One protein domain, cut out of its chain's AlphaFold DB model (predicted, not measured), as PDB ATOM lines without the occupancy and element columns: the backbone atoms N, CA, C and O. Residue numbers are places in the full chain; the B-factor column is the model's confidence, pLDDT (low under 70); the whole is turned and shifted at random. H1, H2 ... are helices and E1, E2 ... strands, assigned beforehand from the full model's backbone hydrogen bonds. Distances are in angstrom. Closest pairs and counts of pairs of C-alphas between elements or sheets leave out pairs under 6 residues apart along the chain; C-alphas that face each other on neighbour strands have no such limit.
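What this domain is: This is residues 605 to 669 of the 972 residues of the protein "PHD-type domain-containing protein" of Smittium angustum (UniProt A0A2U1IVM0). Little regular structure: a body mostly of loops holds the short strand E1 and the helices H1 and H2. Residues 644 to 663 stick out as a long arm that folds back, bringing the last turn of H3 near the first of H2. The 65 printed residues, 25 in named elements, run E1, H1, H2, H3, mostly helix. The whole is loose, radius of gyration of the C-alphas 14.1 A, spanning 38 by 23 by 20 A.

How they stand to each other: E1, residues 613 to 615, pairs with no named strand; its residues 613 to 614 pair antiparallel with 605 to 606. H1, residues 625 to 630, is apart from E1. H2, residues 637 to 644, is apart from both. H3, residues 660 to 667, is close to H2 but not clearly touching: their closest C-alphas, of Arg 637 and Glu 667, are 6.9 A apart. Their lines are about perpendicular, at 74 degrees. Every O i to N i+4 pair is within hydrogen-bond range in H1 and H2, 3 of 4 in H3.

Where its parts are: E1 begins at C-alpha 613 (-24.817, 8.730, 13.952) and measures 7.0 A, H1 8.9 A, H2 10.5 A, and H3 10.2 A, ending at C-alpha 667 (-9.288, 16.124, 18.309).

The domain as a whole: The C-alphas farthest apart, of Gly 629 and Val 658, are 39.3 A apart. The printed part has no cut. The link from H2 to H3 is long, 15 residues; pLDDT is under 70 at residues 645 to 656.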
ATOM      1  N   VAL A 605     -25.572   5.657  18.470       89.81
ATOM      2  CA  VAL A 605     -25.901   6.921  19.136       89.81
ATOM      3  C   VAL A 605     -26.009   8.038  18.090       89.81
ATOM      4  O   VAL A 605     -25.213   8.101  17.144       89.81
ATOM      5  N   CYS A 606     -27.007   8.906  18.241       90.69
ATOM      6  CA  CYS A 606     -27.206  10.094  17.410       90.69
ATOM      7  C   CYS A 606     -26.509  11.305  18.040       90.69
ATOM      8  O   CYS A 606     -26.459  11.422  19.258       90.69
ATOM      9  N   CYS A 607     -25.976  12.214  17.222       91.62
ATOM     10  CA  CYS A 607     -25.387  13.463  17.702       91.62
ATOM     11  C   CYS A 607     -26.441  14.574  17.800       91.62
ATOM     12  O   CYS A 607     -26.922  15.053  16.777       91.62
ATOM     13  N   ASP A 608     -26.697  15.121  18.986       89.94
ATOM     14  CA  ASP A 608     -27.708  16.181  19.153       89.94
ATOM     15  C   ASP A 608     -27.347  17.499  18.446       89.94
ATOM     16  O   ASP A 608     -28.204  18.338  18.180       89.94
ATOM     17  N   GLY A 609     -26.071  17.684  18.090       87.06
ATOM     18  CA  GLY A 609     -25.586  18.835  17.321       87.06
ATOM     19  C   GLY A 609     -25.530  18.675  15.790       87.06
ATOM     20  O   GLY A 609     -25.153  19.641  15.125       87.06
ATOM     21  N   CYS A 610     -25.803  17.497  15.201       90.81
ATOM     22  CA  CYS A 610     -25.771  17.293  13.735       90.81
ATOM     23  C   CYS A 610     -26.401  15.942  13.315       90.81
ATOM     24  O   CYS A 610     -26.366  15.011  14.106       90.81
ATOM     25  N   PRO A 611     -26.855  15.736  12.060       90.62
ATOM     26  CA  PRO A 611     -27.524  14.492  11.627       90.62
ATOM     27  C   PRO A 611     -26.675  13.203  11.670       90.62
ATOM     28  O   PRO A 611     -27.098  12.168  11.165       90.62
ATOM     29  N   ARG A 612     -25.450  13.228  12.201       91.25
ATOM     30  CA  ARG A 612     -24.538  12.081  12.170       91.25
ATOM     31  C   ARG A 612     -24.821  11.113  13.310       91.25
ATOM     32  O   ARG A 612     -25.039  11.526  14.447       91.25
ATOM     33  N   VAL A 613     -24.697   9.830  12.995       92.38
ATOM     34  CA  VAL A 613     -24.817   8.730  13.952       92.38
ATOM     35  C   VAL A 613     -23.530   7.912  13.984       92.38
ATOM     36  O   VAL A 613     -22.781   7.881  13.000       92.38
ATOM     37  N   PHE A 614     -23.264   7.259  15.112       91.56
ATOM     38  CA  PHE A 614     -22.057   6.466  15.343       91.56
ATOM     39  C   PHE A 614     -22.410   5.195  16.115       91.56
ATOM     40  O   PHE A 614     -23.106   5.262  17.124       91.56
ATOM     41  N   HIS A 615     -21.927   4.027  15.684       91.25
ATOM     42  CA  HIS A 615     -22.005   2.836  16.538       91.25
ATOM     43  C   HIS A 615     -21.246   3.080  17.848       91.25
ATOM     44  O   HIS A 615     -20.245   3.791  17.857       91.25
ATOM     45  N   PHE A 616     -21.668   2.420  18.921       89.19
ATOM     46  CA  PHE A 616     -21.034   2.461  20.245       89.19
ATOM     47  C   PHE A 616     -19.510   2.218  20.219       89.19
ATOM     48  O   PHE A 616     -18.745   2.945  20.844       89.19
ATOM     49  N   LEU A 617     -19.051   1.264  19.400       88.19
ATOM     50  CA  LEU A 617     -17.624   0.967  19.179       88.19
ATOM     51  C   LEU A 617     -16.947   1.856  18.116       88.19
ATOM     52  O   LEU A 617     -15.745   1.753  17.896       88.19
ATOM     53  N   CYS A 618     -17.719   2.691  17.421       89.25
ATOM     54  CA  CYS A 618     -17.241   3.658  16.432       89.25
ATOM     55  C   CYS A 618     -17.191   5.095  16.977       89.25
ATOM     56  O   CYS A 618     -16.757   5.997  16.257       89.25
ATOM     57  N   THR A 619     -17.632   5.328  18.217       88.00
ATOM     58  CA  THR A 619     -17.212   6.505  18.975       88.00
ATOM     59  C   THR A 619     -15.806   6.272  19.528       88.00
ATOM     60  O   THR A 619     -15.366   5.145  19.734       88.00
ATOM     61  N   GLU A 620     -15.088   7.358  19.776       82.69
ATOM     62  CA  GLU A 620     -13.778   7.348  20.427       82.69
ATOM     63  C   GLU A 620     -13.829   8.480  21.474       82.69
ATOM     64  O   GLU A 620     -14.040   9.627  21.068       82.69
ATOM     65  N   PRO A 621     -13.718   8.198  22.788       83.38
ATOM     66  CA  PRO A 621     -13.649   6.860  23.381       83.38
ATOM     67  C   PRO A 621     -14.881   5.994  23.025       83.38
ATOM     68  O   PRO A 621     -15.968   6.543  22.805       83.38
ATOM     69  N   PRO A 622     -14.729   4.659  22.934       84.62
ATOM     70  CA  PRO A 622     -15.861   3.749  22.784       84.62
ATOM     71  C   PRO A 622     -16.859   3.938  23.928       84.62
ATOM     72  O   PRO A 622     -16.464   4.080  25.087       84.62
ATOM     73  N   LEU A 623     -18.143   3.972  23.588       85.69
ATOM     74  CA  LEU A 623     -19.234   4.252  24.516       85.69
ATOM     75  C   LEU A 623     -20.014   2.968  24.815       85.69
ATOM     76  O   LEU A 623     -20.296   2.200  23.904       85.69
ATOM     77  N   ASP A 624     -20.409   2.747  26.067       84.56
ATOM     78  CA  ASP A 624     -21.286   1.627  26.428       84.56
ATOM     79  C   ASP A 624     -22.759   1.989  26.187       84.56
ATOM     80  O   ASP A 624     -23.184   3.100  26.504       84.56
ATOM     81  N   GLU A 625     -23.570   1.041  25.704       81.75
ATOM     82  CA  GLU A 625     -25.000   1.266  25.408       81.75
ATOM     83  C   GLU A 625     -25.809   1.706  26.649       81.75
ATOM     84  O   GLU A 625     -26.747   2.489  26.521       81.75
ATOM     85  N   LEU A 626     -25.404   1.284  27.855       79.50
ATOM     86  CA  LEU A 626     -25.997   1.750  29.119       79.50
ATOM     87  C   LEU A 626     -25.683   3.230  29.384       79.50
ATOM     88  O   LEU A 626     -26.597   4.030  29.559       79.50
ATOM     89  N   LYS A 627     -24.403   3.620  29.310       76.12
ATOM     90  CA  LYS A 627     -23.953   5.013  29.500       76.12
ATOM     91  C   LYS A 627     -24.527   5.949  28.435       76.12
ATOM     92  O   LYS A 627     -24.789   7.113  28.708       76.12
ATOM     93  N   ALA A 628     -24.755   5.439  27.223       76.88
ATOM     94  CA  ALA A 628     -25.449   6.165  26.165       76.88
ATOM     95  C   ALA A 628     -26.928   6.446  26.489       76.88
ATOM     96  O   ALA A 628     -27.449   7.454  26.030       76.88
ATOM     97  N   GLY A 629     -27.591   5.579  27.263       74.19
ATOM     98  CA  GLY A 629     -28.955   5.801  27.761       74.19
ATOM     99  C   GLY A 629     -29.032   6.651  29.036       74.19
ATOM    100  O   GLY A 629     -30.089   7.196  29.335       74.19
ATOM    101  N   GLU A 630     -27.928   6.775  29.780       80.44
ATOM    102  CA  GLU A 630     -27.802   7.646  30.960       80.44
ATOM    103  C   GLU A 630     -27.506   9.113  30.592       80.44
ATOM    104  O   GLU A 630     -27.833  10.021  31.357       80.44
ATOM    105  N   MET A 631     -26.893   9.368  29.430       77.62
ATOM    106  CA  MET A 631     -26.637  10.723  28.932       77.62
ATOM    107  C   MET A 631     -27.870  11.305  28.233       77.62
ATOM    108  O   MET A 631     -28.293  10.806  27.196       77.62
ATOM    109  N   GLU A 632     -28.386  12.426  28.745       77.12
ATOM    110  CA  GLU A 632     -29.469  13.188  28.104       77.12
ATOM    111  C   GLU A 632     -29.071  13.730  26.717       77.12
ATOM    112  O   GLU A 632     -29.900  13.764  25.806       77.12
ATOM    113  N   HIS A 633     -27.799  14.115  26.541       83.75
ATOM    114  CA  HIS A 633     -27.258  14.621  25.278       83.75
ATOM    115  C   HIS A 633     -25.870  14.053  24.956       83.75
ATOM    116  O   HIS A 633     -24.991  13.997  25.822       83.75
ATOM    117  N   TRP A 634     -25.635  13.722  23.684       88.44
ATOM    118  CA  TRP A 634     -24.340  13.296  23.155       88.44
ATOM    119  C   TRP A 634     -23.930  14.095  21.911       88.44
ATOM    120  O   TRP A 634     -24.693  14.296  20.964       88.44
ATOM    121  N   PHE A 635     -22.663  14.518  21.876       89.25
ATOM    122  CA  PHE A 635     -22.103  15.315  20.787       89.25
ATOM    123  C   PHE A 635     -20.913  14.603  20.143       89.25
ATOM    124  O   PHE A 635     -19.941  14.254  20.811       89.25
ATOM    125  N   CYS A 636     -20.952  14.454  18.815       90.50
ATOM    126  CA  CYS A 636     -19.803  13.976  18.048       90.50
ATOM    127  C   CYS A 636     -18.625  14.961  18.143       90.50
ATOM    128  O   CYS A 636     -18.811  16.139  18.466       90.50
ATOM    129  N   ARG A 637     -17.410  14.511  17.813       86.81
ATOM    130  CA  ARG A 637     -16.168  15.261  18.066       86.81
ATOM    131  C   ARG A 637     -16.157  16.649  17.415       86.81
ATOM    132  O   ARG A 637     -15.793  17.632  18.053       86.81
ATOM    133  N   GLU A 638     -16.667  16.747  16.187       87.31
ATOM    134  CA  GLU A 638     -16.836  18.024  15.474       87.31
ATOM    135  C   GLU A 638     -17.817  18.996  16.161       87.31
ATOM    136  O   GLU A 638     -17.661  20.209  16.039       87.31
ATOM    137  N   CYS A 639     -18.846  18.492  16.849       88.44
ATOM    138  CA  CYS A 639     -19.825  19.314  17.565       88.44
ATOM    139  C   CYS A 639     -19.311  19.713  18.954       88.44
ATOM    140  O   CYS A 639     -19.451  20.871  19.339       88.44
ATOM    141  N   LEU A 640     -18.650  18.792  19.661       87.19
ATOM    142  CA  LEU A 640     -18.008  19.067  20.947       87.19
ATOM    143  C   LEU A 640     -16.893  20.117  20.803       87.19
ATOM    144  O   LEU A 640     -16.859  21.087  21.551       87.19
ATOM    145  N   HIS A 641     -16.045  19.997  19.775       83.50
ATOM    146  CA  HIS A 641     -15.028  21.008  19.480       83.50
ATOM    147  C   HIS A 641     -15.644  22.373  19.125       83.50
ATOM    148  O   HIS A 641     -15.089  23.409  19.485       83.50
ATOM    149  N   LYS A 642     -16.790  22.412  18.429       82.00
ATOM    150  CA  LYS A 642     -17.499  23.674  18.154       82.00
ATOM    151  C   LYS A 642     -18.027  24.331  19.428       82.00
ATOM    152  O   LYS A 642     -17.874  25.538  19.551       82.00
ATOM    153  N   LYS A 643     -18.586  23.555  20.364       77.00
ATOM    154  CA  LYS A 643     -19.024  24.054  21.677       77.00
ATOM    155  C   LYS A 643     -17.851  24.664  22.452       77.00
ATOM    156  O   LYS A 643     -17.851  25.855  22.732       77.00
ATOM    157  N   ASN A 644     -16.797  23.878  22.672       74.94
ATOM    158  CA  ASN A 644     -15.650  24.282  23.491       74.94
ATOM    159  C   ASN A 644     -14.892  25.515  22.944       74.94
ATOM    160  O   ASN A 644     -14.142  26.146  23.681       74.94
ATOM    161  N   HIS A 645     -15.068  25.854  21.659       66.81
ATOM    162  CA  HIS A 645     -14.489  27.045  21.025       66.81
ATOM    163  C   HIS A 645     -15.350  28.314  21.114       66.81
ATOM    164  O   HIS A 645     -14.861  29.385  20.760       66.81
ATOM    165  N   VAL A 646     -16.599  28.217  21.578       58.22
ATOM    166  CA  VAL A 646     -17.398  29.378  22.009       58.22
ATOM    167  C   VAL A 646     -17.068  29.713  23.468       58.22
ATOM    168  O   VAL A 646     -16.891  30.878  23.810       58.22
ATOM    169  N   ASP A 647     -16.884  28.682  24.295       55.25
ATOM    170  CA  ASP A 647     -16.777  28.794  25.756       55.25
ATOM    171  C   ASP A 647     -15.399  29.277  26.282       55.25
ATOM    172  O   ASP A 647     -15.221  29.391  27.496       55.25
ATOM    173  N   SER A 648     -14.397  29.552  25.428       50.16
ATOM    174  CA  SER A 648     -13.086  30.050  25.894       50.16
ATOM    175  C   SER A 648     -12.312  30.938  24.902       50.16
ATOM    176  O   SER A 648     -11.737  30.441  23.929       50.16
ATOM    177  N   PRO A 649     -12.170  32.246  25.204       47.69
ATOM    178  CA  PRO A 649     -11.219  33.141  24.537       47.69
ATOM    179  C   PRO A 649      -9.759  32.984  25.011       47.69
ATOM    180  O   PRO A 649      -8.864  33.579  24.414       47.69
ATOM    181  N   PHE A 650      -9.497  32.221  26.084       47.84
ATOM    182  CA  PHE A 650      -8.182  32.127  26.734       47.84
ATOM    183  C   PHE A 650      -7.836  30.686  27.148       47.84
ATOM    184  O   PHE A 650      -8.177  30.232  28.239       47.84
ATOM    185  N   VAL A 651      -7.049  29.995  26.316       49.38
ATOM    186  CA  VAL A 651      -6.279  28.806  26.726       49.38
ATOM    187  C   VAL A 651      -4.816  29.008  26.337       49.38
ATOM    188  O   VAL A 651      -4.496  29.251  25.172       49.38
ATOM    189  N   PHE A 652      -3.921  28.923  27.323       49.31
ATOM    190  CA  PHE A 652      -2.483  29.130  27.141       49.31
ATOM    191  C   PHE A 652      -1.880  28.019  26.274       49.31
ATOM    192  O   PHE A 652      -1.843  26.853  26.660       49.31
ATOM    193  N   LYS A 653      -1.397  28.385  25.083       57.03
ATOM    194  CA  LYS A 653      -0.910  27.442  24.065       57.03
ATOM    195  C   LYS A 653       0.594  27.185  24.184       57.03
ATOM    196  O   LYS A 653       1.363  27.481  23.265       57.03
ATOM    197  N   GLU A 654       1.008  26.690  25.344       67.38
ATOM    198  CA  GLU A 654       2.408  26.354  25.613       67.38
ATOM    199  C   GLU A 654       2.852  25.060  24.914       67.38
ATOM    200  O   GLU A 654       2.061  24.146  24.709       67.38
ATOM    201  N   LYS A 655       4.151  24.993  24.582       58.69
ATOM    202  CA  LYS A 655       4.851  23.827  24.001       58.69
ATOM    203  C   LYS A 655       4.293  23.320  22.660       58.69
ATOM    204  O   LYS A 655       3.872  22.179  22.553       58.69
ATOM    205  N   LYS A 656       4.429  24.147  21.613       64.94
ATOM    206  CA  LYS A 656       4.188  23.768  20.206       64.94
ATOM    207  C   LYS A 656       5.089  22.601  19.759       64.94
ATOM    208  O   LYS A 656       6.201  22.838  19.282       64.94
ATOM    209  N   SER A 657       4.622  21.361  19.866       80.00
ATOM    210  CA  SER A 657       5.255  20.211  19.214       80.00
ATOM    211  C   SER A 657       4.997  20.240  17.706       80.00
ATOM    212  O   SER A 657       3.971  20.735  17.235       80.00
ATOM    213  N   VAL A 658       5.897  19.636  16.925       85.19
ATOM    214  CA  VAL A 658       5.728  19.459  15.468       85.19
ATOM    215  C   VAL A 658       4.462  18.643  15.146       85.19
ATOM    216  O   VAL A 658       3.884  18.788  14.068       85.19
ATOM    217  N   LEU A 659       3.998  17.818  16.093       88.69
ATOM    218  CA  LEU A 659       2.807  16.977  15.951       88.69
ATOM    219  C   LEU A 659       1.502  17.639  16.431       88.69
ATOM    220  O   LEU A 659       0.436  17.166  16.048       88.69
ATOM    221  N   ASP A 660       1.528  18.751  17.169       82.31
ATOM    222  CA  ASP A 660       0.311  19.458  17.614       82.31
ATOM    223  C   ASP A 660      -0.660  19.840  16.480       82.31
ATOM    224  O   ASP A 660      -1.864  19.620  16.631       82.31
ATOM    225  N   PRO A 661      -0.215  20.354  15.308       83.38
ATOM    226  CA  PRO A 661      -1.116  20.609  14.181       83.38
ATOM    227  C   PRO A 661      -1.650  19.327  13.512       83.38
ATOM    228  O   PRO A 661      -2.374  19.433  12.517       83.38
ATOM    229  N   LEU A 662      -1.288  18.140  14.012       83.00
ATOM    230  CA  LEU A 662      -1.901  16.847  13.702       83.00
ATOM    231  C   LEU A 662      -2.785  16.362  14.860       83.00
ATOM    232  O   LEU A 662      -3.914  15.972  14.590       83.00
ATOM    233  N   VAL A 663      -2.349  16.473  16.121       84.19
ATOM    234  CA  VAL A 663      -3.160  16.134  17.313       84.19
ATOM    235  C   VAL A 663      -4.452  16.954  17.341       84.19
ATOM    236  O   VAL A 663      -5.537  16.379  17.331       84.19
ATOM    237  N   ALA A 664      -4.373  18.278  17.171       80.56
ATOM    238  CA  ALA A 664      -5.557  19.131  17.047       80.56
ATOM    239  C   ALA A 664      -6.424  18.790  15.809       80.56
ATOM    240  O   ALA A 664      -7.624  19.055  15.787       80.56
ATOM    241  N   LYS A 665      -5.851  18.172  14.760       82.44
ATOM    242  CA  LYS A 665      -6.606  17.655  13.596       82.44
ATOM    243  C   LYS A 665      -7.236  16.279  13.834       82.44
ATOM    244  O   LYS A 665      -8.079  15.886  13.032       82.44
ATOM    245  N   LEU A 666      -6.846  15.563  14.885       82.31
ATOM    246  CA  LEU A 666      -7.516  14.352  15.366       82.31
ATOM    247  C   LEU A 666      -8.632  14.747  16.341       82.31
ATOM    248  O   LEU A 666      -9.785  14.389  16.127       82.31
ATOM    249  N   GLU A 667      -8.331  15.604  17.319       80.31
ATOM    250  CA  GLU A 667      -9.288  16.124  18.309       80.31
ATOM    251  C   GLU A 667     -10.451  16.922  17.693       80.31
ATOM    252  O   GLU A 667     -11.545  16.936  18.244       80.31
ATOM    253  N   THR A 668     -10.267  17.546  16.526       83.81
ATOM    254  CA  THR A 668     -11.357  18.209  15.776       83.81
ATOM    255  C   THR A 668     -12.261  17.248  15.001       83.81
ATOM    256  O   THR A 668     -13.344  17.656  14.576       83.81
ATOM    257  N   ARG A 669     -11.823  16.013  14.717       86.38
ATOM    258  CA  ARG A 669     -12.410  15.186  13.651       86.38
ATOM    259  C   ARG A 669     -13.038  13.901  14.165       86.38
ATOM    260  O   ARG A 669     -12.491  13.179  14.990       86.38
TER     261      ARG A 669